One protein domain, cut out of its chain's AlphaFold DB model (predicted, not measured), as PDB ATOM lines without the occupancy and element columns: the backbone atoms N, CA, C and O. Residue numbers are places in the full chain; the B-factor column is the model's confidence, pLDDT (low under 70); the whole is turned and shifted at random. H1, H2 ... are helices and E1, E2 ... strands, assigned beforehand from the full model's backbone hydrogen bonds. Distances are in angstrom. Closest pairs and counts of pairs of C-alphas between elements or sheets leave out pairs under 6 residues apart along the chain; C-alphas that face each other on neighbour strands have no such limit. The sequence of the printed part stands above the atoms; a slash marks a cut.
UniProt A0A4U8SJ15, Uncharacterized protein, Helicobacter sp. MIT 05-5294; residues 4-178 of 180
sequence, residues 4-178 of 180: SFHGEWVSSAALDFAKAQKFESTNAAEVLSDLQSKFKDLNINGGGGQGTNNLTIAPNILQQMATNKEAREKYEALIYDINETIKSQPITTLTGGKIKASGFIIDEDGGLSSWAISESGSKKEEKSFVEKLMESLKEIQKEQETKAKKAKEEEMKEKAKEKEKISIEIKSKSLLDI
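This is residues 4 to 178 of the 180 residues of an uncharacterized protein of Helicobacter sp. MIT 05-5294 (UniProt A0A4U8SJ15). A small sheet, E2, E3 and E4, has H4 and residues 123 to 134 of H5 over one face, and H5 runs on out of this body as one long arm, with residues 150 to 178 sticking out. H1 packs on H4, H3 makes a corner with it, and H2 packs on H3. The 175 printed residues have five named helices and four named strands, in the order E1 H1 H2 E2 H3 H4 E3 E4 H5, mostly helix; the sheet, E2 E3 E4, is mixed. The whole is loose and elongated, radius of gyration of the C-alphas 21.9 A, spans 85 by 43 by 26 A.

The sheet has E2, residues 51 to 57, E3, 99 to 106, 20.7 A, and E4, 112 to 118. H4, 69 to 88, measures 28.8 A; H5, 123 to 176, measures 79.3 A, from C-alpha 123 at (-32.528, 12.170, 61.519) to C-alpha 176 at (9.957, -9.457, 124.852). E1 is 8 to 10, from C-alpha 8 at (-10.301, 7.757, 71.097), H1 12 to 20, H2 28 to 38, H3 59 to 67.

E2 and E3 are parallel, N 106 and O 56 at 2.8 A; E3 and E4, a hairpin, are antiparallel, N 105 and O 113 at 2.8 A. E2, H3 H4, E3 form a strand-helix-strand unit, parallel strands joined through helices, its crossover left-handed. H4 and H5 are on the same face, two layers, helices over a sheet; H4 runs along the strands, height 10.0 A. H4, the hub, touches H5 with residues 81 to 85 alone, closest C-alphas Thr 85 and Leu 137, 5.4 A, and H1, Ala 14 and Ala 77, 4.4 A. H3 and H4 touch only at the corner, Met 65 and Arg 72, 4.1 A; H2 touches H3, Ala 28 and Gln 63, 4.7 A. In H1 to H5 every O i to N i+4 pair is within hydrogen-bond range.

The C-alphas of Ser 120 and Ile 178, farthest apart, are 85.3 A apart. The printed part has no cut; H2 to E2 is the long link. Residues under pLDDT 70 include 4 to 7, 90 to 96 and 174 to 178.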
ATOM      1  N   SER A   4      -5.087   7.801  75.213       59.31
ATOM      2  CA  SER A   4      -5.554   8.215  73.898       59.31
ATOM      3  C   SER A   4      -4.941   7.325  72.818       59.31
ATOM      4  O   SER A   4      -3.727   7.104  72.793       59.31
ATOM      5  N   PHE A   5      -5.780   6.821  71.924       55.22
ATOM      6  CA  PHE A   5      -5.409   6.043  70.757       55.22
ATOM      7  C   PHE A   5      -6.231   6.529  69.562       55.22
ATOM      8  O   PHE A   5      -7.450   6.482  69.608       55.22
ATOM      9  N   HIS A   6      -5.584   7.049  68.515       59.16
ATOM     10  CA  HIS A   6      -6.269   7.619  67.339       59.16
ATOM     11  C   HIS A   6      -7.354   8.675  67.662       59.16
ATOM     12  O   HIS A   6      -8.306   8.853  66.916       59.16
ATOM     13  N   GLY A   7      -7.211   9.414  68.770       64.00
ATOM     14  CA  GLY A   7      -8.210  10.399  69.213       64.00
ATOM     15  C   GLY A   7      -9.346   9.819  70.069       64.00
ATOM     16  O   GLY A   7     -10.055  10.586  70.720       64.00
ATOM     17  N   GLU A   8      -9.446   8.493  70.164       71.81
ATOM     18  CA  GLU A   8     -10.301   7.757  71.097       71.81
ATOM     19  C   GLU A   8      -9.617   7.649  72.460       71.81
ATOM     20  O   GLU A   8      -8.395   7.523  72.537       71.81
ATOM     21  N   TRP A   9     -10.373   7.678  73.552       77.62
ATOM     22  CA  TRP A   9      -9.845   7.392  74.888       77.62
ATOM     23  C   TRP A   9     -10.324   6.013  75.324       77.62
ATOM     24  O   TRP A   9     -11.403   5.597  74.935       77.62
ATOM     25  N   VAL A  10      -9.537   5.293  76.123       83.00
ATOM     26  CA  VAL A  10      -9.979   4.036  76.754       83.00
ATOM     27  C   VAL A  10      -9.838   4.118  78.261       83.00
ATOM     28  O   VAL A  10      -8.901   4.736  78.776       83.00
ATOM     29  N   SER A  11     -10.767   3.497  78.980       84.69
ATOM     30  CA  SER A  11     -10.772   3.487  80.435       84.69
ATOM     31  C   SER A  11      -9.575   2.720  81.000       84.69
ATOM     32  O   SER A  11      -9.022   1.807  80.385       84.69
ATOM     33  N   SER A  12      -9.158   3.068  82.223       80.69
ATOM     34  CA  SER A  12      -8.075   2.328  82.885       80.69
ATOM     35  C   SER A  12      -8.455   0.867  83.135       80.69
ATOM     36  O   SER A  12      -7.579   0.012  83.081       80.69
ATOM     37  N   ALA A  13      -9.732   0.594  83.418       84.00
ATOM     38  CA  ALA A  13     -10.232  -0.755  83.658       84.00
ATOM     39  C   ALA A  13     -10.208  -1.591  82.373       84.00
ATOM     40  O   ALA A  13      -9.747  -2.727  82.403       84.00
ATOM     41  N   ALA A  14     -10.616  -1.009  81.246       86.00
ATOM     42  CA  ALA A  14     -10.548  -1.653  79.943       86.00
ATOM     43  C   ALA A  14      -9.111  -1.994  79.534       86.00
ATOM     44  O   ALA A  14      -8.835  -3.080  79.027       86.00
ATOM     45  N   LEU A  15      -8.174  -1.085  79.802       84.38
ATOM     46  CA  LEU A  15      -6.762  -1.296  79.508       84.38
ATOM     47  C   LEU A  15      -6.124  -2.344  80.433       84.38
ATOM     48  O   LEU A  15      -5.334  -3.163  79.969       84.38
ATOM     49  N   ASP A  16      -6.479  -2.349  81.720       85.81
ATOM     50  CA  ASP A  16      -6.047  -3.381  82.669       85.81
ATOM     51  C   ASP A  16      -6.644  -4.756  82.283       85.81
ATOM     52  O   ASP A  16      -5.923  -5.755  82.287       85.81
ATOM     53  N   PHE A  17      -7.914  -4.801  81.854       87.56
ATOM     54  CA  PHE A  17      -8.557  -6.000  81.304       87.56
ATOM     55  C   PHE A  17      -7.805  -6.513  80.079       87.56
ATOM     56  O   PHE A  17      -7.379  -7.661  80.075       87.56
ATOM     57  N   ALA A  18      -7.573  -5.664  79.076       87.62
ATOM     58  CA  ALA A  18      -6.893  -6.060  77.849       87.62
ATOM     59  C   ALA A  18      -5.465  -6.565  78.118       87.62
ATOM     60  O   ALA A  18      -5.056  -7.583  77.574       87.62
ATOM     61  N   LYS A  19      -4.714  -5.925  79.021       85.62
ATOM     62  CA  LYS A  19      -3.363  -6.378  79.396       85.62
ATOM     63  C   LYS A  19      -3.333  -7.714  80.130       85.62
ATOM     64  O   LYS A  19      -2.324  -8.414  80.060       85.62
ATOM     65  N   ALA A  20      -4.395  -8.050  80.858       87.06
ATOM     66  CA  ALA A  20      -4.517  -9.341  81.526       87.06
ATOM     67  C   ALA A  20      -4.800 -10.488  80.539       87.06
ATOM     68  O   ALA A  20      -4.643 -11.656  80.901       87.06
ATOM     69  N   GLN A  21      -5.200 -10.172  79.303       84.81
ATOM     70  CA  GLN A  21      -5.521 -11.166  78.289       84.81
ATOM     71  C   GLN A  21      -4.267 -11.736  77.633       84.81
ATOM     72  O   GLN A  21      -3.264 -11.056  77.405       84.81
ATOM     73  N   LYS A  22      -4.355 -13.020  77.289       82.31
ATOM     74  CA  LYS A  22      -3.390 -13.677  76.409       82.31
ATOM     75  C   LYS A  22      -3.927 -13.626  74.988       82.31
ATOM     76  O   LYS A  22      -5.053 -14.047  74.737       82.31
ATOM     77  N   PHE A  23      -3.119 -13.105  74.076       82.38
ATOM     78  CA  PHE A  23      -3.472 -12.995  72.667       82.38
ATOM     79  C   PHE A  23      -2.771 -14.110  71.900       82.38
ATOM     80  O   PHE A  23      -1.618 -13.968  71.510       82.38
ATOM     81  N   GLU A  24      -3.467 -15.234  71.745       78.88
ATOM     82  CA  GLU A  24      -2.971 -16.420  71.028       78.88
ATOM     83  C   GLU A  24      -3.456 -16.461  69.564       78.88
ATOM     84  O   GLU A  24      -3.044 -17.321  68.794       78.88
ATOM     85  N   SER A  25      -4.347 -15.543  69.169       78.69
ATOM     86  CA  SER A  25      -4.912 -15.488  67.820       78.69
ATOM     87  C   SER A  25      -3.854 -15.102  66.786       78.69
ATOM     88  O   SER A  25      -3.176 -14.087  66.924       78.69
ATOM     89  N   THR A  26      -3.765 -15.878  65.711       80.06
ATOM     90  CA  THR A  26      -2.723 -15.746  64.680       80.06
ATOM     91  C   THR A  26      -3.190 -15.012  63.424       80.06
ATOM     92  O   THR A  26      -2.377 -14.598  62.598       80.06
ATOM     93  N   ASN A  27      -4.502 -14.837  63.254       90.94
ATOM     94  CA  ASN A  27      -5.098 -14.190  62.088       90.94
ATOM     95  C   ASN A  27      -6.398 -13.443  62.435       90.94
ATOM     96  O   ASN A  27      -6.959 -13.594  63.521       90.94
ATOM     97  N   ALA A  28      -6.885 -12.631  61.490       91.50
ATOM     98  CA  ALA A  28      -8.056 -11.772  61.672       91.50
ATOM     99  C   ALA A  28      -9.350 -12.544  62.011       91.50
ATOM    100  O   ALA A  28     -10.177 -12.042  62.770       91.50
ATOM    101  N   ALA A  29      -9.530 -13.760  61.482       91.50
ATOM    102  CA  ALA A  29     -10.725 -14.568  61.734       91.50
ATOM    103  C   ALA A  29     -10.734 -15.158  63.154       91.50
ATOM    104  O   ALA A  29     -11.766 -15.146  63.828       91.50
ATOM    105  N   GLU A  30      -9.577 -15.619  63.637       92.19
ATOM    106  CA  GLU A  30      -9.400 -16.043  65.031       92.19
ATOM    107  C   GLU A  30      -9.599 -14.875  65.995       92.19
ATOM    108  O   GLU A  30     -10.297 -15.015  66.995       92.19
ATOM    109  N   VAL A  31      -9.051 -13.706  65.657       92.88
ATOM    110  CA  VAL A  31      -9.250 -12.452  66.394       92.88
ATOM    111  C   VAL A  31     -10.732 -12.102  66.510       92.88
ATOM    112  O   VAL A  31     -11.179 -11.749  67.600       92.88
ATOM    113  N   LEU A  32     -11.486 -12.181  65.410       92.88
ATOM    114  CA  LEU A  32     -12.920 -11.897  65.393       92.88
ATOM    115  C   LEU A  32     -13.700 -12.899  66.253       92.88
ATOM    116  O   LEU A  32     -14.533 -12.493  67.059       92.88
ATOM    117  N   SER A  33     -13.392 -14.189  66.113       91.81
ATOM    118  CA  SER A  33     -14.046 -15.262  66.873       91.81
ATOM    119  C   SER A  33     -13.778 -15.134  68.376       91.81
ATOM    120  O   SER A  33     -14.690 -15.283  69.189       91.81
ATOM    121  N   ASP A  34     -12.541 -14.795  68.751       92.81
ATOM    122  CA  ASP A  34     -12.156 -14.522  70.136       92.81
ATOM    123  C   ASP A  34     -12.968 -13.352  70.710       92.81
ATOM    124  O   ASP A  34     -13.590 -13.493  71.764       92.81
ATOM    125  N   LEU A  35     -13.064 -12.235  69.977       92.94
ATOM    126  CA  LEU A  35     -13.859 -11.076  70.395       92.94
ATOM    127  C   LEU A  35     -15.343 -11.430  70.561       92.94
ATOM    128  O   LEU A  35     -15.941 -11.069  71.572       92.94
ATOM    129  N   GLN A  36     -15.934 -12.167  69.617       91.88
ATOM    130  CA  GLN A  36     -17.333 -12.606  69.700       91.88
ATOM    131  C   GLN A  36     -17.583 -13.512  70.913       91.88
ATOM    132  O   GLN A  36     -18.630 -13.434  71.554       91.88
ATOM    133  N   SER A  37     -16.613 -14.363  71.262       91.56
ATOM    134  CA  SER A  37     -16.717 -15.248  72.424       91.56
ATOM    135  C   SER A  37     -16.620 -14.497  73.760       91.56
ATOM    136  O   SER A  37     -17.317 -14.855  74.716       91.56
ATOM    137  N   LYS A  38     -15.787 -13.448  73.812       91.12
ATOM    138  CA  LYS A  38     -15.554 -12.600  74.990       91.12
ATOM    139  C   LYS A  38     -16.699 -11.621  75.227       91.12
ATOM    140  O   LYS A  38     -17.159 -11.477  76.358       91.12
ATOM    141  N   PHE A  39     -17.187 -10.987  74.166       91.69
ATOM    142  CA  PHE A  39     -18.225  -9.959  74.217       91.69
ATOM    143  C   PHE A  39     -19.536 -10.488  73.635       91.69
ATOM    144  O   PHE A  39     -20.003 -10.035  72.596       91.69
ATOM    145  N   LYS A  40     -20.146 -11.460  74.323       89.06
ATOM    146  CA  LYS A  40     -21.390 -12.122  73.877       89.06
ATOM    147  C   LYS A  40     -22.587 -11.178  73.771       89.06
ATOM    148  O   LYS A  40     -23.525 -11.462  73.033       89.06
ATOM    149  N   ASP A  41     -22.551 -10.081  74.522       87.94
ATOM    150  CA  ASP A  41     -23.580  -9.047  74.479       87.94
ATOM    151  C   ASP A  41     -23.446  -8.159  73.233       87.94
ATOM    152  O   ASP A  41     -24.393  -7.453  72.897       87.94
ATOM    153  N   LEU A  42     -22.312  -8.202  72.521       90.19
ATOM    154  CA  LEU A  42     -22.087  -7.472  71.277       90.19
ATOM    155  C   LEU A  42     -22.342  -8.350  70.056       90.19
ATOM    156  O   LEU A  42     -21.820  -9.455  69.918       90.19
ATOM    157  N   ASN A  43     -23.061  -7.791  69.090       90.81
ATOM    158  CA  ASN A  43     -23.159  -8.348  67.753       90.81
ATOM    159  C   ASN A  43     -21.979  -7.850  66.904       90.81
ATOM    160  O   ASN A  43     -22.102  -6.889  66.136       90.81
ATOM    161  N   ILE A  44     -20.806  -8.461  67.102       89.81
ATOM    162  CA  ILE A  44     -19.578  -8.078  66.394       89.81
ATOM    163  C   ILE A  44     -19.646  -8.541  64.939       89.81
ATOM    164  O   ILE A  44     -19.876  -9.717  64.651       89.81
ATOM    165  N   ASN A  45     -19.394  -7.598  64.035       81.81
ATOM    166  CA  ASN A  45     -19.622  -7.671  62.598       81.81
ATOM    167  C   ASN A  45     -21.106  -7.861  62.218       81.81
ATOM    168  O   ASN A  45     -21.438  -8.403  61.164       81.81
ATOM    169  N   GLY A  46     -22.007  -7.404  63.092       73.50
ATOM    170  CA  GLY A  46     -23.444  -7.356  62.863       73.50
ATOM    171  C   GLY A  46     -23.843  -6.211  61.934       73.50
ATOM    172  O   GLY A  46     -23.925  -5.058  62.355       73.50
ATOM    173  N   GLY A  47     -24.109  -6.522  60.665       60.44
ATOM    174  CA  GLY A  47     -24.519  -5.555  59.645       60.44
ATOM    175  C   GLY A  47     -25.903  -4.935  59.890       60.44
ATOM    176  O   GLY A  47     -26.914  -5.419  59.389       60.44
ATOM    177  N   GLY A  48     -25.939  -3.827  60.628       62.94
ATOM    178  CA  GLY A  48     -26.606  -2.587  60.208       62.94
ATOM    179  C   GLY A  48     -28.136  -2.497  60.105       62.94
ATOM    180  O   GLY A  48     -28.614  -1.460  59.657       62.94
ATOM    181  N   GLY A  49     -28.924  -3.519  60.460       65.62
ATOM    182  CA  GLY A  49     -30.383  -3.491  60.224       65.62
ATOM    183  C   GLY A  49     -31.285  -3.626  61.451       65.62
ATOM    184  O   GLY A  49     -32.432  -3.165  61.430       65.62
ATOM    185  N   GLN A  50     -30.806  -4.294  62.500       75.81
ATOM    186  CA  GLN A  50     -31.597  -4.681  63.673       75.81
ATOM    187  C   GLN A  50     -30.700  -4.792  64.912       75.81
ATOM    188  O   GLN A  50     -29.516  -5.102  64.794       75.81
ATOM    189  N   GLY A  51     -31.274  -4.564  66.095       82.62
ATOM    190  CA  GLY A  51     -30.567  -4.677  67.375       82.62
ATOM    191  C   GLY A  51     -29.764  -3.424  67.731       82.62
ATOM    192  O   GLY A  51     -29.322  -2.677  66.862       82.62
ATOM    193  N   THR A  52     -29.603  -3.156  69.022       84.94
ATOM    194  CA  THR A  52     -28.933  -1.945  69.533       84.94
ATOM    195  C   THR A  52     -27.478  -2.173  69.932       84.94
ATOM    196  O   THR A  52     -26.778  -1.228  70.282       84.94
ATOM    197  N   ASN A  53     -27.022  -3.420  69.856       88.56
ATOM    198  CA  ASN A  53     -25.736  -3.906  70.335       88.56
ATOM    199  C   ASN A  53     -24.745  -4.218  69.203       88.56
ATOM    200  O   ASN A  53     -23.892  -5.093  69.345       88.56
ATOM    201  N   ASN A  54     -24.872  -3.551  68.055       91.56
ATOM    202  CA  ASN A  54     -24.019  -3.834  66.905       91.56
ATOM    203  C   ASN A  54     -22.641  -3.183  67.052       91.56
ATOM    204  O   ASN A  54     -22.520  -2.020  67.434       91.56
ATOM    205  N   LEU A  55     -21.603  -3.918  66.670       92.62
ATOM    206  CA  LEU A  55     -20.250  -3.393  66.537       92.62
ATOM    207  C   LEU A  55     -19.681  -3.860  65.203       92.62
ATOM    208  O   LEU A  55     -19.580  -5.056  64.967       92.62
ATOM    209  N   THR A  56     -19.288  -2.939  64.336       93.06
ATOM    210  CA  THR A  56     -18.569  -3.263  63.097       93.06
ATOM    211  C   THR A  56     -17.101  -2.909  63.268       93.06
ATOM    212  O   THR A  56     -16.785  -1.859  63.818       93.06
ATOM    213  N   ILE A  57     -16.209  -3.789  62.824       93.31
ATOM    214  CA  ILE A  57     -14.762  -3.580  62.907       93.31
ATOM    215  C   ILE A  57     -14.200  -3.760  61.508       93.31
ATOM    216  O   ILE A  57     -14.438  -4.794  60.880       93.31
ATOM    217  N   ALA A  58     -13.458  -2.767  61.026       93.00
ATOM    218  CA  ALA A  58     -12.847  -2.848  59.716       93.00
ATOM    219  C   ALA A  58     -11.856  -4.038  59.622       93.00
ATOM    220  O   ALA A  58     -11.126  -4.331  60.580       93.00
ATOM    221  N   PRO A  59     -11.800  -4.761  58.485       92.94
ATOM    222  CA  PRO A  59     -10.972  -5.966  58.356       92.94
ATOM    223  C   PRO A  59      -9.475  -5.724  58.580       92.94
ATOM    224  O   PRO A  59      -8.784  -6.565  59.159       92.94
ATOM    225  N   ASN A  60      -8.969  -4.566  58.153       93.06
ATOM    226  CA  ASN A  60      -7.580  -4.165  58.362       93.06
ATOM    227  C   ASN A  60      -7.254  -3.986  59.856       93.06
ATOM    228  O   ASN A  60      -6.157  -4.337  60.283       93.06
ATOM    229  N   ILE A  61      -8.210  -3.524  60.668       93.38
ATOM    230  CA  ILE A  61      -8.062  -3.422  62.123       93.38
ATOM    231  C   ILE A  61      -7.986  -4.808  62.764       93.38
ATOM    232  O   ILE A  61      -7.095  -5.060  63.574       93.38
ATOM    233  N   LEU A  62      -8.839  -5.748  62.348       94.00
ATOM    234  CA  LEU A  62      -8.754  -7.142  62.807       94.00
ATOM    235  C   LEU A  62      -7.394  -7.773  62.455       94.00
ATOM    236  O   LEU A  62      -6.826  -8.524  63.249       94.00
ATOM    237  N   GLN A  63      -6.831  -7.432  61.295       93.19
ATOM    238  CA  GLN A  63      -5.491  -7.863  60.898       93.19
ATOM    239  C   GLN A  63      -4.382  -7.203  61.737       93.19
ATOM    240  O   GLN A  63      -3.425  -7.874  62.132       93.19
ATOM    241  N   GLN A  64      -4.505  -5.913  62.061       91.81
ATOM    242  CA  GLN A  64      -3.588  -5.234  62.984       91.81
ATOM    243  C   GLN A  64      -3.631  -5.863  64.378       91.81
ATOM    244  O   GLN A  64      -2.586  -6.109  64.968       91.81
ATOM    245  N   MET A  65      -4.820  -6.192  64.883       91.94
ATOM    246  CA  MET A  65      -4.995  -6.894  66.157       91.94
ATOM    247  C   MET A  65      -4.345  -8.288  66.162       91.94
ATOM    248  O   MET A  65      -3.890  -8.736  67.208       91.94
ATOM    249  N   ALA A  66      -4.289  -8.983  65.024       92.25
ATOM    250  CA  ALA A  66      -3.625 -10.288  64.936       92.25
ATOM    251  C   ALA A  66      -2.092 -10.172  64.882       92.25
ATOM    252  O   ALA A  66      -1.377 -11.033  65.382       92.25
ATOM    253  N   THR A  67      -1.576  -9.112  64.258       91.12
ATOM    254  CA  THR A  67      -0.134  -8.947  63.994       91.12
ATOM    255  C   THR A  67       0.586  -8.099  65.042       91.12
ATOM    256  O   THR A  67       1.795  -8.234  65.220       91.12
ATOM    257  N   ASN A  68      -0.137  -7.227  65.746       90.00
ATOM    258  CA  ASN A  68       0.411  -6.280  66.704       90.00
ATOM    259  C   ASN A  68      -0.328  -6.376  68.047       90.00
ATOM    260  O   ASN A  68      -1.477  -5.956  68.190       90.00
ATOM    261  N   LYS A  69       0.390  -6.867  69.063       86.88
ATOM    262  CA  LYS A  69      -0.107  -7.005  70.437       86.88
ATOM    263  C   LYS A  69      -0.555  -5.679  71.051       86.88
ATOM    264  O   LYS A  69      -1.570  -5.642  71.733       86.88
ATOM    265  N   GLU A  70       0.166  -4.589  70.811       85.88
ATOM    266  CA  GLU A  70      -0.206  -3.280  71.352       85.88
ATOM    267  C   GLU A  70      -1.499  -2.762  70.707       85.88
ATOM    268  O   GLU A  70      -2.365  -2.225  71.396       85.88
ATOM    269  N   ALA A  71      -1.669  -2.971  69.398       88.12
ATOM    270  CA  ALA A  71      -2.925  -2.660  68.720       88.12
ATOM    271  C   ALA A  71      -4.071  -3.523  69.271       88.12
ATOM    272  O   ALA A  71      -5.139  -2.994  69.577       88.12
ATOM    273  N   ARG A  72      -3.839  -4.829  69.473       90.19
ATOM    274  CA  ARG A  72      -4.814  -5.741  70.087       90.19
ATOM    275  C   ARG A  72      -5.267  -5.262  71.457       90.19
ATOM    276  O   ARG A  72      -6.467  -5.181  71.686       90.19
ATOM    277  N   GLU A  73      -4.326  -4.908  72.331       89.50
ATOM    278  CA  GLU A  73      -4.631  -4.398  73.669       89.50
ATOM    279  C   GLU A  73      -5.515  -3.152  73.613       89.50
ATOM    280  O   GLU A  73      -6.501  -3.054  74.340       89.50
ATOM    281  N   LYS A  74      -5.186  -2.202  72.734       88.56
ATOM    282  CA  LYS A  74      -5.919  -0.935  72.634       88.56
ATOM    283  C   LYS A  74      -7.322  -1.119  72.067       88.56
ATOM    284  O   LYS A  74      -8.274  -0.600  72.645       88.56
ATOM    285  N   TYR A  75      -7.470  -1.880  70.985       91.69
ATOM    286  CA  TYR A  75      -8.785  -2.139  70.402       91.69
ATOM    287  C   TYR A  75      -9.645  -3.028  71.307       91.69
ATOM    288  O   TYR A  75     -10.834  -2.777  71.430       91.69
ATOM    289  N   GLU A  76      -9.079  -4.022  71.998       92.12
ATOM    290  CA  GLU A  76      -9.851  -4.842  72.944       92.12
ATOM    291  C   GLU A  76     -10.314  -4.030  74.162       92.12
ATOM    292  O   GLU A  76     -11.447  -4.198  74.612       92.12
ATOM    293  N   ALA A  77      -9.492  -3.085  74.636       91.25
ATOM    294  CA  ALA A  77      -9.915  -2.113  75.640       91.25
ATOM    295  C   ALA A  77     -11.062  -1.219  75.123       91.25
ATOM    296  O   ALA A  77     -12.067  -1.037  75.807       91.25
ATOM    297  N   LEU A  78     -10.969  -0.712  73.893       91.19
ATOM    298  CA  LEU A  78     -12.046   0.087  73.303       91.19
ATOM    299  C   LEU A  78     -13.358  -0.708  73.196       91.19
ATOM    300  O   LEU A  78     -14.421  -0.217  73.569       91.19
ATOM    301  N   ILE A  79     -13.279  -1.963  72.748       92.94
ATOM    302  CA  ILE A  79     -14.432  -2.866  72.634       92.94
ATOM    303  C   ILE A  79     -15.046  -3.153  74.007       92.94
ATOM    304  O   ILE A  79     -16.269  -3.226  74.125       92.94
ATOM    305  N   TYR A  80     -14.225  -3.263  75.053       92.31
ATOM    306  CA  TYR A  80     -14.711  -3.396  76.423       92.31
ATOM    307  C   TYR A  80     -15.553  -2.186  76.848       92.31
ATOM    308  O   TYR A  80     -16.671  -2.363  77.330       92.31
ATOM    309  N   ASP A  81     -15.065  -0.962  76.635       90.62
ATOM    310  CA  ASP A  81     -15.826   0.240  76.994       90.62
ATOM    311  C   ASP A  81     -17.126   0.359  76.173       90.62
ATOM    312  O   ASP A  81     -18.174   0.723  76.713       90.62
ATOM    313  N   ILE A  82     -17.098  -0.016  74.888       91.00
ATOM    314  CA  ILE A  82     -18.292  -0.094  74.026       91.00
ATOM    315  C   ILE A  82     -19.315  -1.091  74.584       91.00
ATOM    316  O   ILE A  82     -20.505  -0.779  74.668       91.00
ATOM    317  N   ASN A  83     -18.859  -2.274  74.996       91.50
ATOM    318  CA  ASN A  83     -19.702  -3.309  75.590       91.50
ATOM    319  C   ASN A  83     -20.401  -2.811  76.861       91.50
ATOM    320  O   ASN A  83     -21.609  -2.982  77.014       91.50
ATOM    321  N   GLU A  84     -19.664  -2.148  77.750       89.81
ATOM    322  CA  GLU A  84     -20.239  -1.566  78.967       89.81
ATOM    323  C   GLU A  84     -21.215  -0.424  78.651       89.81
ATOM    324  O   GLU A  84     -22.281  -0.326  79.261       89.81
ATOM    325  N   THR A  85     -20.909   0.389  77.634       88.62
ATOM    326  CA  THR A  85     -21.796   1.465  77.172       88.62
ATOM    327  C   THR A  85     -23.136   0.914  76.710       88.62
ATOM    328  O   THR A  85     -24.175   1.363  77.192       88.62
ATOM    329  N   ILE A  86     -23.125  -0.101  75.845       85.00
ATOM    330  CA  ILE A  86     -24.339  -0.720  75.297       85.00
ATOM    331  C   ILE A  86     -25.192  -1.363  76.398       85.00
ATOM    332  O   ILE A  86     -26.415  -1.249  76.362       85.00
ATOM    333  N   LYS A  87     -24.578  -1.982  77.417       83.75
ATOM    334  CA  LYS A  87     -25.312  -2.534  78.572       83.75
ATOM    335  C   LYS A  87     -26.049  -1.468  79.383       83.75
ATOM    336  O   LYS A  87     -27.104  -1.746  79.947       83.75
ATOM    337  N   SER A  88     -25.483  -0.266  79.466       76.25
ATOM    338  CA  SER A  88     -26.056   0.865  80.210       76.25
ATOM    339  C   SER A  88     -26.987   1.751  79.372       76.25
ATOM    340  O   SER A  88     -27.597   2.686  79.894       76.25
ATOM    341  N   GLN A  89     -27.098   1.476  78.072       72.56
ATOM    342  CA  GLN A  89     -27.744   2.365  77.120       72.56
ATOM    343  C   GLN A  89     -29.279   2.335  77.244       72.56
ATOM    344  O   GLN A  89     -29.888   1.262  77.232       72.56
ATOM    345  N   PRO A  90     -29.951   3.499  77.282       66.19
ATOM    346  CA  PRO A  90     -31.402   3.552  77.168       66.19
ATOM    347  C   PRO A  90     -31.852   3.151  75.753       66.19
ATOM    348  O   PRO A  90     -31.322   3.631  74.756       66.19
ATOM    349  N   ILE A  91     -32.880   2.303  75.657       66.31
ATOM    350  CA  ILE A  91     -33.443   1.803  74.380       66.31
ATOM    351  C   ILE A  91     -34.365   2.856  73.713       66.31
ATOM    352  O   ILE A  91     -34.874   2.678  72.604       66.31
ATOM    353  N   THR A  92     -34.591   3.988  74.382       64.19
ATOM    354  CA  THR A  92     -35.480   5.069  73.944       64.19
ATOM    355  C   THR A  92     -34.716   6.363  73.684       64.19
ATOM    356  O   THR A  92     -33.751   6.705  74.368       64.19
ATOM    357  N   THR A  93     -35.167   7.112  72.678       66.31
ATOM    358  CA  THR A  93     -34.653   8.458  72.388       66.31
ATOM    359  C   THR A  93     -35.139   9.474  73.425       66.31
ATOM    360  O   THR A  93     -36.092   9.229  74.167       66.31
ATOM    361  N   LEU A  94     -34.515  10.657  73.445       64.75
ATOM    362  CA  LEU A  94     -34.900  11.783  74.309       64.75
ATOM    363  C   LEU A  94     -36.369  12.210  74.181       64.75
ATOM    364  O   LEU A  94     -36.948  12.739  75.123       64.75
ATOM    365  N   THR A  95     -36.948  11.996  73.008       65.81
ATOM    366  CA  THR A  95     -38.303  12.385  72.611       65.81
ATOM    367  C   THR A  95     -39.308  11.237  72.734       65.81
ATOM    368  O   THR A  95     -40.474  11.408  72.391       65.81
ATOM    369  N   GLY A  96     -38.883  10.070  73.234       67.06
ATOM    370  CA  GLY A  96     -39.732   8.885  73.404       67.06
ATOM    371  C   GLY A  96     -39.869   8.006  72.156       67.06
ATOM    372  O   GLY A  96     -40.536   6.974  72.215       67.06
ATOM    373  N   GLY A  97     -39.220   8.360  71.043       72.00
ATOM    374  CA  GLY A  97     -39.109   7.509  69.857       72.00
ATOM    375  C   GLY A  97     -38.289   6.241  70.124       72.00
ATOM    376  O   GLY A  97     -37.352   6.256  70.932       72.00
ATOM    377  N   LYS A  98     -38.634   5.143  69.442       79.31
ATOM    378  CA  LYS A  98     -37.949   3.847  69.556       79.31
ATOM    379  C   LYS A  98     -36.768   3.760  68.593       79.31
ATOM    380  O   LYS A  98     -36.908   4.017  67.394       79.31
ATOM    381  N   ILE A  99     -35.615   3.348  69.114       84.06
ATOM    382  CA  ILE A  99     -34.465   2.976  68.291       84.06
ATOM    383  C   ILE A  99     -34.645   1.531  67.830       84.06
ATOM    384  O   ILE A  99     -34.831   0.624  68.637       84.06
ATOM    385  N   LYS A 100     -34.615   1.327  66.512       86.81
ATOM    386  CA  LYS A 100     -34.726   0.010  65.877       86.81
ATOM    387  C   LYS A 100     -33.374  -0.689  65.815       86.81
ATOM    388  O   LYS A 100     -33.297  -1.908  65.983       86.81
ATOM    389  N   ALA A 101     -32.328   0.084  65.541       88.06
ATOM    390  CA  ALA A 101     -30.970  -0.414  65.542       88.06
ATOM    391  C   ALA A 101     -29.975   0.672  65.938       88.06
ATOM    392  O   ALA A 101     -30.181   1.847  65.647       88.06
ATOM    393  N   SER A 102     -28.888   0.276  66.579       88.69
ATOM    394  CA  SER A 102     -27.753   1.150  66.852       88.69
ATOM    395  C   SER A 102     -26.480   0.342  66.949       88.69
ATOM    396  O   SER A 102     -26.509  -0.882  67.129       88.69
ATOM    397  N   GLY A 103     -25.363   1.042  66.833       90.25
ATOM    398  CA  GLY A 103     -24.074   0.424  67.016       90.25
ATOM    399  C   GLY A 103     -22.913   1.381  66.870       90.25
ATOM    400  O   GLY A 103     -23.073   2.584  66.650       90.25
ATOM    401  N   PHE A 104     -21.738   0.784  66.967       91.50
ATOM    402  CA  PHE A 104     -20.459   1.435  66.762       91.50
ATOM    403  C   PHE A 104     -19.751   0.846  65.544       91.50
ATOM    404  O   PHE A 104     -19.990  -0.301  65.157       91.50
ATOM    405  N   ILE A 105     -18.885   1.643  64.936       91.75
ATOM    406  CA  ILE A 105     -18.037   1.263  63.814       91.75
ATOM    407  C   ILE A 105     -16.621   1.700  64.170       91.75
ATOM    408  O   ILE A 105     -16.388   2.882  64.413       91.75
ATOM    409  N   ILE A 106     -15.699   0.742  64.204       92.44
ATOM    410  CA  ILE A 106     -14.263   1.011  64.177       92.44
ATOM    411  C   ILE A 106     -13.859   0.998  62.704       92.44
ATOM    412  O   ILE A 106     -13.891  -0.057  62.061       92.44
ATOM    413  N   ASP A 107     -13.563   2.182  62.182       91.12
ATOM    414  CA  ASP A 107     -13.273   2.420  60.769       91.12
ATOM    415  C   ASP A 107     -11.829   2.002  60.420       91.12
ATOM    416  O   ASP A 107     -11.036   1.615  61.284       91.12
ATOM    417  N   GLU A 108     -11.482   2.025  59.136       90.25
ATOM    418  CA  GLU A 108     -10.182   1.600  58.617       90.25
ATOM    419  C   GLU A 108      -9.021   2.449  59.152       90.25
ATOM    420  O   GLU A 108      -7.896   1.953  59.256       90.25
ATOM    421  N   ASP A 109      -9.274   3.706  59.517       87.38
ATOM    422  CA  ASP A 109      -8.297   4.601  60.144       87.38
ATOM    423  C   ASP A 109      -8.141   4.358  61.658       87.38
ATOM    424  O   ASP A 109      -7.294   4.978  62.300       87.38
ATOM    425  N   GLY A 110      -8.927   3.438  62.228       82.50
ATOM    426  CA  GLY A 110      -8.960   3.149  63.659       82.50
ATOM    427  C   GLY A 110      -9.816   4.124  64.470       82.50
ATOM    428  O   GLY A 110      -9.843   4.007  65.697       82.50
ATOM    429  N   GLY A 111     -10.508   5.063  63.817       87.50
ATOM    430  CA  GLY A 111     -11.461   5.960  64.459       87.50
ATOM    431  C   GLY A 111     -12.747   5.237  64.860       87.50
ATOM    432  O   GLY A 111     -13.168   4.276  64.208       87.50
ATOM    433  N   LEU A 112     -13.396   5.707  65.930       89.44
ATOM    434  CA  LEU A 112     -14.715   5.220  66.316       89.44
ATOM    435  C   LEU A 112     -15.793   6.175  65.819       89.44
ATOM    436  O   LEU A 112     -15.775   7.383  66.056       89.44
ATOM    437  N   SER A 113     -16.806   5.603  65.192       88.81
ATOM    438  CA  SER A 113     -18.053   6.292  64.900       88.81
ATOM    439  C   SER A 113     -19.226   5.498  65.458       88.81
ATOM    440  O   SER A 113     -19.131   4.300  65.727       88.81
ATOM    441  N   SER A 114     -20.348   6.170  65.685       89.69
ATOM    442  CA  SER A 114     -21.590   5.529  66.104       89.69
ATOM    443  C   SER A 114     -22.728   5.910  65.175       89.69
ATOM    444  O   SER A 114     -22.729   6.964  64.536       89.69
ATOM    445  N   TRP A 115     -23.704   5.017  65.083       89.81
ATOM    446  CA  TRP A 115     -24.867   5.176  64.226       89.81
ATOM    447  C   TRP A 115     -26.120   4.663  64.930       89.81
ATOM    448  O   TRP A 115     -26.064   3.831  65.842       89.81
ATOM    449  N   ALA A 116     -27.267   5.168  64.492       88.56
ATOM    450  CA  ALA A 116     -28.567   4.736  64.972       88.56
ATOM    451  C   ALA A 116     -29.610   4.837  63.861       88.56
ATOM    452  O   ALA A 116     -29.532   5.707  62.996       88.56
ATOM    453  N   ILE A 117     -30.593   3.948  63.919       86.50
ATOM    454  CA  ILE A 117     -31.763   3.898  63.050       86.50
ATOM    455  C   ILE A 117     -32.989   3.963  63.955       86.50
ATOM    456  O   ILE A 117     -33.210   3.084  64.795       86.50
ATOM    457  N   SER A 118     -33.795   5.002  63.772       85.25
ATOM    458  CA  SER A 118     -35.064   5.178  64.481       85.25
ATOM    459  C   SER A 118     -36.230   4.565  63.700       85.25
ATOM    460  O   SER A 118     -36.190   4.473  62.474       85.25
ATOM    461  N   GLU A 119     -37.294   4.154  64.394       79.56
ATOM    462  CA  GLU A 119     -38.510   3.638  63.741       79.56
ATOM    463  C   GLU A 119     -39.170   4.688  62.827       79.56
ATOM    464  O   GLU A 119     -39.648   4.357  61.744       79.56
ATOM    465  N   SER A 120     -39.126   5.962  63.228       72.00
ATOM    466  CA  SER A 120     -39.729   7.088  62.503       72.00
ATOM    467  C   SER A 120     -38.846   7.670  61.386       72.00
ATOM    468  O   SER A 120     -39.297   8.553  60.658       72.00
ATOM    469  N   GLY A 121     -37.584   7.236  61.252       66.25
ATOM    470  CA  GLY A 121     -36.614   7.815  60.305       66.25
ATOM    471  C   GLY A 121     -36.219   9.270  60.613       66.25
ATOM    472  O   GLY A 121     -35.752  10.007  59.737       66.25
ATOM    473  N   SER A 122     -36.436   9.722  61.850       76.81
ATOM    474  CA  SER A 122     -36.145  11.083  62.288       76.81
ATOM    475  C   SER A 122     -34.640  11.282  62.468       76.81
ATOM    476  O   SER A 122     -34.091  11.056  63.547       76.81
ATOM    477  N   LYS A 123     -33.971  11.847  61.457       77.44
ATOM    478  CA  LYS A 123     -32.528  12.170  61.519       77.44
ATOM    479  C   LYS A 123     -32.115  12.995  62.747       77.44
ATOM    480  O   LYS A 123     -30.969  12.929  63.177       77.44
ATOM    481  N   LYS A 124     -33.017  13.821  63.294       79.12
ATOM    482  CA  LYS A 124     -32.759  14.599  64.520       79.12
ATOM    483  C   LYS A 124     -32.694  13.711  65.766       79.12
ATOM    484  O   LYS A 124     -31.818  13.916  66.597       79.12
ATOM    485  N   GLU A 125     -33.597  12.739  65.877       77.31
ATOM    486  CA  GLU A 125     -33.622  11.786  66.994       77.31
ATOM    487  C   GLU A 125     -32.412  10.846  66.918       77.31
ATOM    488  O   GLU A 125     -31.767  10.598  67.931       77.31
ATOM    489  N   GLU A 126     -32.046  10.413  65.707       81.94
ATOM    490  CA  GLU A 126     -30.860   9.584  65.453       81.94
ATOM    491  C   GLU A 126     -29.570  10.299  65.849       81.94
ATOM    492  O   GLU A 126     -28.776   9.743  66.599       81.94
ATOM    493  N   LYS A 127     -29.381  11.553  65.417       83.75
ATOM    494  CA  LYS A 127     -28.208  12.352  65.802       83.75
ATOM    495  C   LYS A 127     -28.112  12.542  67.308       83.75
ATOM    496  O   LYS A 127     -27.064  12.279  67.880       83.75
ATOM    497  N   SER A 128     -29.211  12.936  67.947       83.12
ATOM    498  CA  SER A 128     -29.224  13.157  69.393       83.12
ATOM    499  C   SER A 128     -28.921  11.877  70.176       83.12
ATOM    500  O   SER A 128     -28.238  11.908  71.197       83.12
ATOM    501  N   PHE A 129     -29.397  10.733  69.685       84.88
ATOM    502  CA  PHE A 129     -29.096   9.437  70.277       84.88
ATOM    503  C   PHE A 129     -27.633   9.029  70.079       84.88
ATOM    504  O   PHE A 129     -27.001   8.567  71.021       84.88
ATOM    505  N   VAL A 130     -27.083   9.237  68.881       87.75
ATOM    506  CA  VAL A 130     -25.664   9.014  68.554       87.75
ATOM    507  C   VAL A 130     -24.751   9.880  69.426       87.75
ATOM    508  O   VAL A 130     -23.773   9.374  69.977       87.75
ATOM    509  N   GLU A 131     -25.092  11.158  69.609       87.25
ATOM    510  CA  GLU A 131     -24.367  12.080  70.491       87.25
ATOM    511  C   GLU A 131     -24.378  11.585  71.938       87.25
ATOM    512  O   GLU A 131     -23.319  11.478  72.554       87.25
ATOM    513  N   LYS A 132     -25.550  11.194  72.451       84.69
ATOM    514  CA  LYS A 132     -25.678  10.607  73.789       84.69
ATOM    515  C   LYS A 132     -24.902   9.313  73.949       84.69
ATOM    516  O   LYS A 132     -24.293   9.098  74.984       84.69
ATOM    517  N   LEU A 133     -24.927   8.454  72.937       85.50
ATOM    518  CA  LEU A 133     -24.207   7.190  72.953       85.50
ATOM    519  C   LEU A 133     -22.694   7.425  73.071       85.50
ATOM    520  O   LEU A 133     -22.025   6.777  73.873       85.50
ATOM    521  N   MET A 134     -22.171   8.402  72.329       85.88
ATOM    522  CA  MET A 134     -20.772   8.826  72.442       85.88
ATOM    523  C   MET A 134     -20.463   9.518  73.772       85.88
ATOM    524  O   MET A 134     -19.371   9.349  74.313       85.88
ATOM    525  N   GLU A 135     -21.397  10.296  74.313       87.00
ATOM    526  CA  GLU A 135     -21.249  10.924  75.625       87.00
ATOM    527  C   GLU A 135     -21.194   9.874  76.741       87.00
ATOM    528  O   GLU A 135     -20.258   9.893  77.534       87.00
ATOM    529  N   SER A 136     -22.098   8.889  76.733       86.12
ATOM    530  CA  SER A 136     -22.107   7.777  77.691       86.12
ATOM    531  C   SER A 136     -20.823   6.952  77.637       86.12
ATOM    532  O   SER A 136     -20.280   6.604  78.684       86.12
ATOM    533  N   LEU A 137     -20.284   6.697  76.439       87.56
ATOM    534  CA  LEU A 137     -18.989   6.032  76.287       87.56
ATOM    535  C   LEU A 137     -17.868   6.829  76.974       87.56
ATOM    536  O   LEU A 137     -17.097   6.278  77.762       87.56
ATOM    537  N   LYS A 138     -17.809   8.146  76.744       85.19
ATOM    538  CA  LYS A 138     -16.819   9.036  77.376       85.19
ATOM    539  C   LYS A 138     -17.007   9.144  78.890       85.19
ATOM    540  O   LYS A 138     -16.022   9.223  79.629       85.19
ATOM    541  N   GLU A 139     -18.248   9.153  79.367       85.75
ATOM    542  CA  GLU A 139     -18.557   9.159  80.796       85.75
ATOM    543  C   GLU A 139     -18.094   7.871  81.470       85.75
ATOM    544  O   GLU A 139     -17.403   7.955  82.484       85.75
ATOM    545  N   ILE A 140     -18.368   6.701  80.885       83.00
ATOM    546  CA  ILE A 140     -17.867   5.414  81.391       83.00
ATOM    547  C   ILE A 140     -16.341   5.424  81.432       83.00
ATOM    548  O   ILE A 140     -15.756   5.069  82.457       83.00
ATOM    549  N   GLN A 141     -15.688   5.905  80.374       83.81
ATOM    550  CA  GLN A 141     -14.229   5.998  80.325       83.81
ATOM    551  C   GLN A 141     -13.655   6.839  81.469       83.81
ATOM    552  O   GLN A 141     -12.701   6.428  82.140       83.81
ATOM    553  N   LYS A 142     -14.265   8.000  81.731       80.94
ATOM    554  CA  LYS A 142     -13.851   8.929  82.786       80.94
ATOM    555  C   LYS A 142     -14.195   8.414  84.183       80.94
ATOM    556  O   LYS A 142     -13.367   8.491  85.093       80.94
ATOM    557  N   GLU A 143     -15.392   7.873  84.374       81.19
ATOM    558  CA  GLU A 143     -15.842   7.331  85.653       81.19
ATOM    559  C   GLU A 143     -14.975   6.139  86.063       81.19
ATOM    560  O   GLU A 143     -14.435   6.130  87.172       81.19
ATOM    561  N   GLN A 144     -14.757   5.184  85.157       75.69
ATOM    562  CA  GLN A 144     -13.906   4.020  85.399       75.69
ATOM    563  C   GLN A 144     -12.459   4.424  85.691       75.69
ATOM    564  O   GLN A 144     -11.809   3.822  86.545       75.69
ATOM    565  N   GLU A 145     -11.944   5.491  85.069       74.69
ATOM    566  CA  GLU A 145     -10.642   6.041  85.446       74.69
ATOM    567  C   GLU A 145     -10.636   6.559  86.892       74.69
ATOM    568  O   GLU A 145      -9.714   6.254  87.655       74.69
ATOM    569  N   THR A 146     -11.644   7.339  87.291       76.88
ATOM    570  CA  THR A 146     -11.716   7.871  88.662       76.88
ATOM    571  C   THR A 146     -11.895   6.769  89.703       76.88
ATOM    572  O   THR A 146     -11.243   6.814  90.747       76.88
ATOM    573  N   LYS A 147     -12.710   5.750  89.408       74.19
ATOM    574  CA  LYS A 147     -12.899   4.569  90.258       74.19
ATOM    575  C   LYS A 147     -11.613   3.760  90.378       74.19
ATOM    576  O   LYS A 147     -11.197   3.470  91.494       74.19
ATOM    577  N   ALA A 148     -10.926   3.487  89.269       68.38
ATOM    578  CA  ALA A 148      -9.648   2.777  89.286       68.38
ATOM    579  C   ALA A 148      -8.569   3.535  90.081       68.38
ATOM    580  O   ALA A 148      -7.790   2.920  90.806       68.38
ATOM    581  N   LYS A 149      -8.529   4.874  89.988       70.56
ATOM    582  CA  LYS A 149      -7.621   5.703  90.800       70.56
ATOM    583  C   LYS A 149      -7.948   5.612  92.292       70.56
ATOM    584  O   LYS A 149      -7.037   5.375  93.078       70.56
ATOM    585  N   LYS A 150      -9.223   5.753  92.669       73.25
ATOM    586  CA  LYS A 150      -9.664   5.643  94.069       73.25
ATOM    587  C   LYS A 150      -9.392   4.255  94.650       73.25
ATOM    588  O   LYS A 150      -8.821   4.170  95.728       73.25
ATOM    589  N   ALA A 151      -9.700   3.191  93.908       71.88
ATOM    590  CA  ALA A 151      -9.436   1.817  94.332       71.88
ATOM    591  C   ALA A 151      -7.934   1.561  94.553       71.88
ATOM    592  O   ALA A 151      -7.550   1.024  95.586       71.88
ATOM    593  N   LYS A 152      -7.064   2.018  93.637       68.38
ATOM    594  CA  LYS A 152      -5.601   1.906  93.809       68.38
ATOM    595  C   LYS A 152      -5.089   2.713  95.009       68.38
ATOM    596  O   LYS A 152      -4.148   2.281  95.670       68.38
ATOM    597  N   GLU A 153      -5.680   3.874  95.295       72.81
ATOM    598  CA  GLU A 153      -5.329   4.685  96.467       72.81
ATOM    599  C   GLU A 153      -5.767   4.021  97.783       72.81
ATOM    600  O   GLU A 153      -4.995   3.997  98.743       72.81
ATOM    601  N   GLU A 154      -6.973   3.454  97.834       75.50
ATOM    602  CA  GLU A 154      -7.471   2.707  98.994       75.50
ATOM    603  C   GLU A 154      -6.645   1.442  99.246       75.50
ATOM    604  O   GLU A 154      -6.182   1.239 100.367       75.50
ATOM    605  N   GLU A 155      -6.335   0.664  98.206       75.38
ATOM    606  CA  GLU A 155      -5.505  -0.540  98.321       75.38
ATOM    607  C   GLU A 155      -4.071  -0.206  98.781       75.38
ATOM    608  O   GLU A 155      -3.482  -0.920  99.595       75.38
ATOM    609  N   MET A 156      -3.496   0.917  98.324       68.50
ATOM    610  CA  MET A 156      -2.204   1.400  98.832       68.50
ATOM    611  C   MET A 156      -2.276   1.805 100.307       68.50
ATOM    612  O   MET A 156      -1.350   1.502 101.063       68.50
ATOM    613  N   LYS A 157      -3.361   2.462 100.735       76.31
ATOM    614  CA  LYS A 157      -3.574   2.818 102.145       76.31
ATOM    615  C   LYS A 157      -3.757   1.578 103.017       76.31
ATOM    616  O   LYS A 157      -3.225   1.549 104.125       76.31
ATOM    617  N   GLU A 158      -4.459   0.553 102.541       78.50
ATOM    618  CA  GLU A 158      -4.611  -0.717 103.259       78.50
ATOM    619  C   GLU A 158      -3.283  -1.464 103.378       78.50
ATOM    620  O   GLU A 158      -2.881  -1.801 104.491       78.50
ATOM    621  N   LYS A 159      -2.532  -1.614 102.281       78.25
ATOM    622  CA  LYS A 159      -1.198  -2.241 102.315       78.25
ATOM    623  C   LYS A 159      -0.211  -1.479 103.197       78.25
ATOM    624  O   LYS A 159       0.635  -2.098 103.840       78.25
ATOM    625  N   ALA A 160      -0.293  -0.148 103.249       77.31
ATOM    626  CA  ALA A 160       0.525   0.659 104.154       77.31
ATOM    627  C   ALA A 160       0.166   0.398 105.626       77.31
ATOM    628  O   ALA A 160       1.063   0.154 106.432       77.31
ATOM    629  N   LYS A 161      -1.132   0.359 105.960       79.94
ATOM    630  CA  LYS A 161      -1.610   0.019 107.312       79.94
ATOM    631  C   LYS A 161      -1.233  -1.404 107.722       79.94
ATOM    632  O   LYS A 161      -0.876  -1.631 108.875       79.94
ATOM    633  N   GLU A 162      -1.302  -2.361 106.803       78.38
ATOM    634  CA  GLU A 162      -0.921  -3.752 107.061       78.38
ATOM    635  C   GLU A 162       0.583  -3.877 107.337       78.38
ATOM    636  O   GLU A 162       0.982  -4.479 108.333       78.38
ATOM    637  N   LYS A 163       1.425  -3.217 106.529       76.25
ATOM    638  CA  LYS A 163       2.876  -3.151 106.768       76.25
ATOM    639  C   LYS A 163       3.225  -2.480 108.096       76.25
ATOM    640  O   LYS A 163       4.137  -2.936 108.781       76.25
ATOM    641  N   GLU A 164       2.514  -1.417 108.465       79.19
ATOM    642  CA  GLU A 164       2.711  -0.729 109.743       79.19
ATOM    643  C   GLU A 164       2.362  -1.639 110.929       79.19
ATOM    644  O   GLU A 164       3.165  -1.771 111.853       79.19
ATOM    645  N   LYS A 165       1.226  -2.350 110.869       80.62
ATOM    646  CA  LYS A 165       0.840  -3.335 111.894       80.62
ATOM    647  C   LYS A 165       1.869  -4.453 112.045       80.62
ATOM    648  O   LYS A 165       2.292  -4.733 113.163       80.62
ATOM    649  N   ILE A 166       2.309  -5.049 110.936       80.50
ATOM    650  CA  ILE A 166       3.324  -6.115 110.946       80.50
ATOM    651  C   ILE A 166       4.640  -5.606 111.553       80.50
ATOM    652  O   ILE A 166       5.260  -6.299 112.357       80.50
ATOM    653  N   SER A 167       5.055  -4.380 111.220       73.69
ATOM    654  CA  SER A 167       6.275  -3.767 111.761       73.69
ATOM    655  C   SER A 167       6.202  -3.549 113.279       73.69
ATOM    656  O   SER A 167       7.155  -3.855 113.998       73.69
ATOM    657  N   ILE A 168       5.059  -3.074 113.788       80.75
ATOM    658  CA  ILE A 168       4.828  -2.903 115.232       80.75
ATOM    659  C   ILE A 168       4.866  -4.257 115.955       80.75
ATOM    660  O   ILE A 168       5.484  -4.362 117.013       80.75
ATOM    661  N   GLU A 169       4.262  -5.296 115.376       74.88
ATOM    662  CA  GLU A 169       4.186  -6.626 115.993       74.88
ATOM    663  C   GLU A 169       5.529  -7.376 116.006       74.88
ATOM    664  O   GLU A 169       5.841  -8.091 116.958       74.88
ATOM    665  N   ILE A 170       6.368  -7.183 114.986       76.31
ATOM    666  CA  ILE A 170       7.744  -7.702 114.985       76.31
ATOM    667  C   ILE A 170       8.574  -7.009 116.075       76.31
ATOM    668  O   ILE A 170       9.321  -7.668 116.799       76.31
ATOM    669  N   LYS A 171       8.426  -5.687 116.223       76.50
ATOM    670  CA  LYS A 171       9.184  -4.893 117.197       76.50
ATOM    671  C   LYS A 171       8.781  -5.187 118.644       76.50
ATOM    672  O   LYS A 171       9.633  -5.148 119.527       76.50
ATOM    673  N   SER A 172       7.507  -5.493 118.899       73.69
ATOM    674  CA  SER A 172       7.043  -5.894 120.232       73.69
ATOM    675  C   SER A 172       7.527  -7.294 120.616       73.69
ATOM    676  O   SER A 172       7.977  -7.477 121.745       73.69
ATOM    677  N   LYS A 173       7.524  -8.260 119.685       73.12
ATOM    678  CA  LYS A 173       8.098  -9.596 119.924       73.12
ATOM    679  C   LYS A 173       9.599  -9.540 120.213       73.12
ATOM    680  O   LYS A 173      10.031 -10.112 121.202       73.12
ATOM    681  N   SER A 174      10.372  -8.763 119.444       67.69
ATOM    682  CA  SER A 174      11.817  -8.649 119.691       67.69
ATOM    683  C   SER A 174      12.171  -7.968 121.018       67.69
ATOM    684  O   SER A 174      13.276  -8.151 121.508       67.69
ATOM    685  N   LEU A 175      11.284  -7.132 121.573       60.19
ATOM    686  CA  LEU A 175      11.480  -6.506 122.887       60.19
ATOM    687  C   LEU A 175      11.218  -7.490 124.036       60.19
ATOM    688  O   LEU A 175      11.934  -7.449 125.029       60.19
ATOM    689  N   LEU A 176      10.252  -8.399 123.876       60.03
ATOM    690  CA  LEU A 176       9.957  -9.457 124.852       60.03
ATOM    691  C   LEU A 176      11.079 -10.507 124.943       60.03
ATOM    692  O   LEU A 176      11.332 -11.022 126.027       60.03
ATOM    693  N   ASP A 177      11.785 -10.775 123.841       57.62
ATOM    694  CA  ASP A 177      12.913 -11.721 123.806       57.62
ATOM    695  C   ASP A 177      14.217 -11.170 124.434       57.62
ATOM    696  O   ASP A 177      15.164 -11.925 124.632       57.62
ATOM    697  N   ILE A 178      14.299  -9.866 124.745       56.19
ATOM    698  CA  ILE A 178      15.475  -9.239 125.393       56.19
ATOM    699  C   ILE A 178      15.330  -9.209 126.931       56.19
ATOM    700  O   ILE A 178      16.319  -9.029 127.638       56.19
TER     701      ILE A 178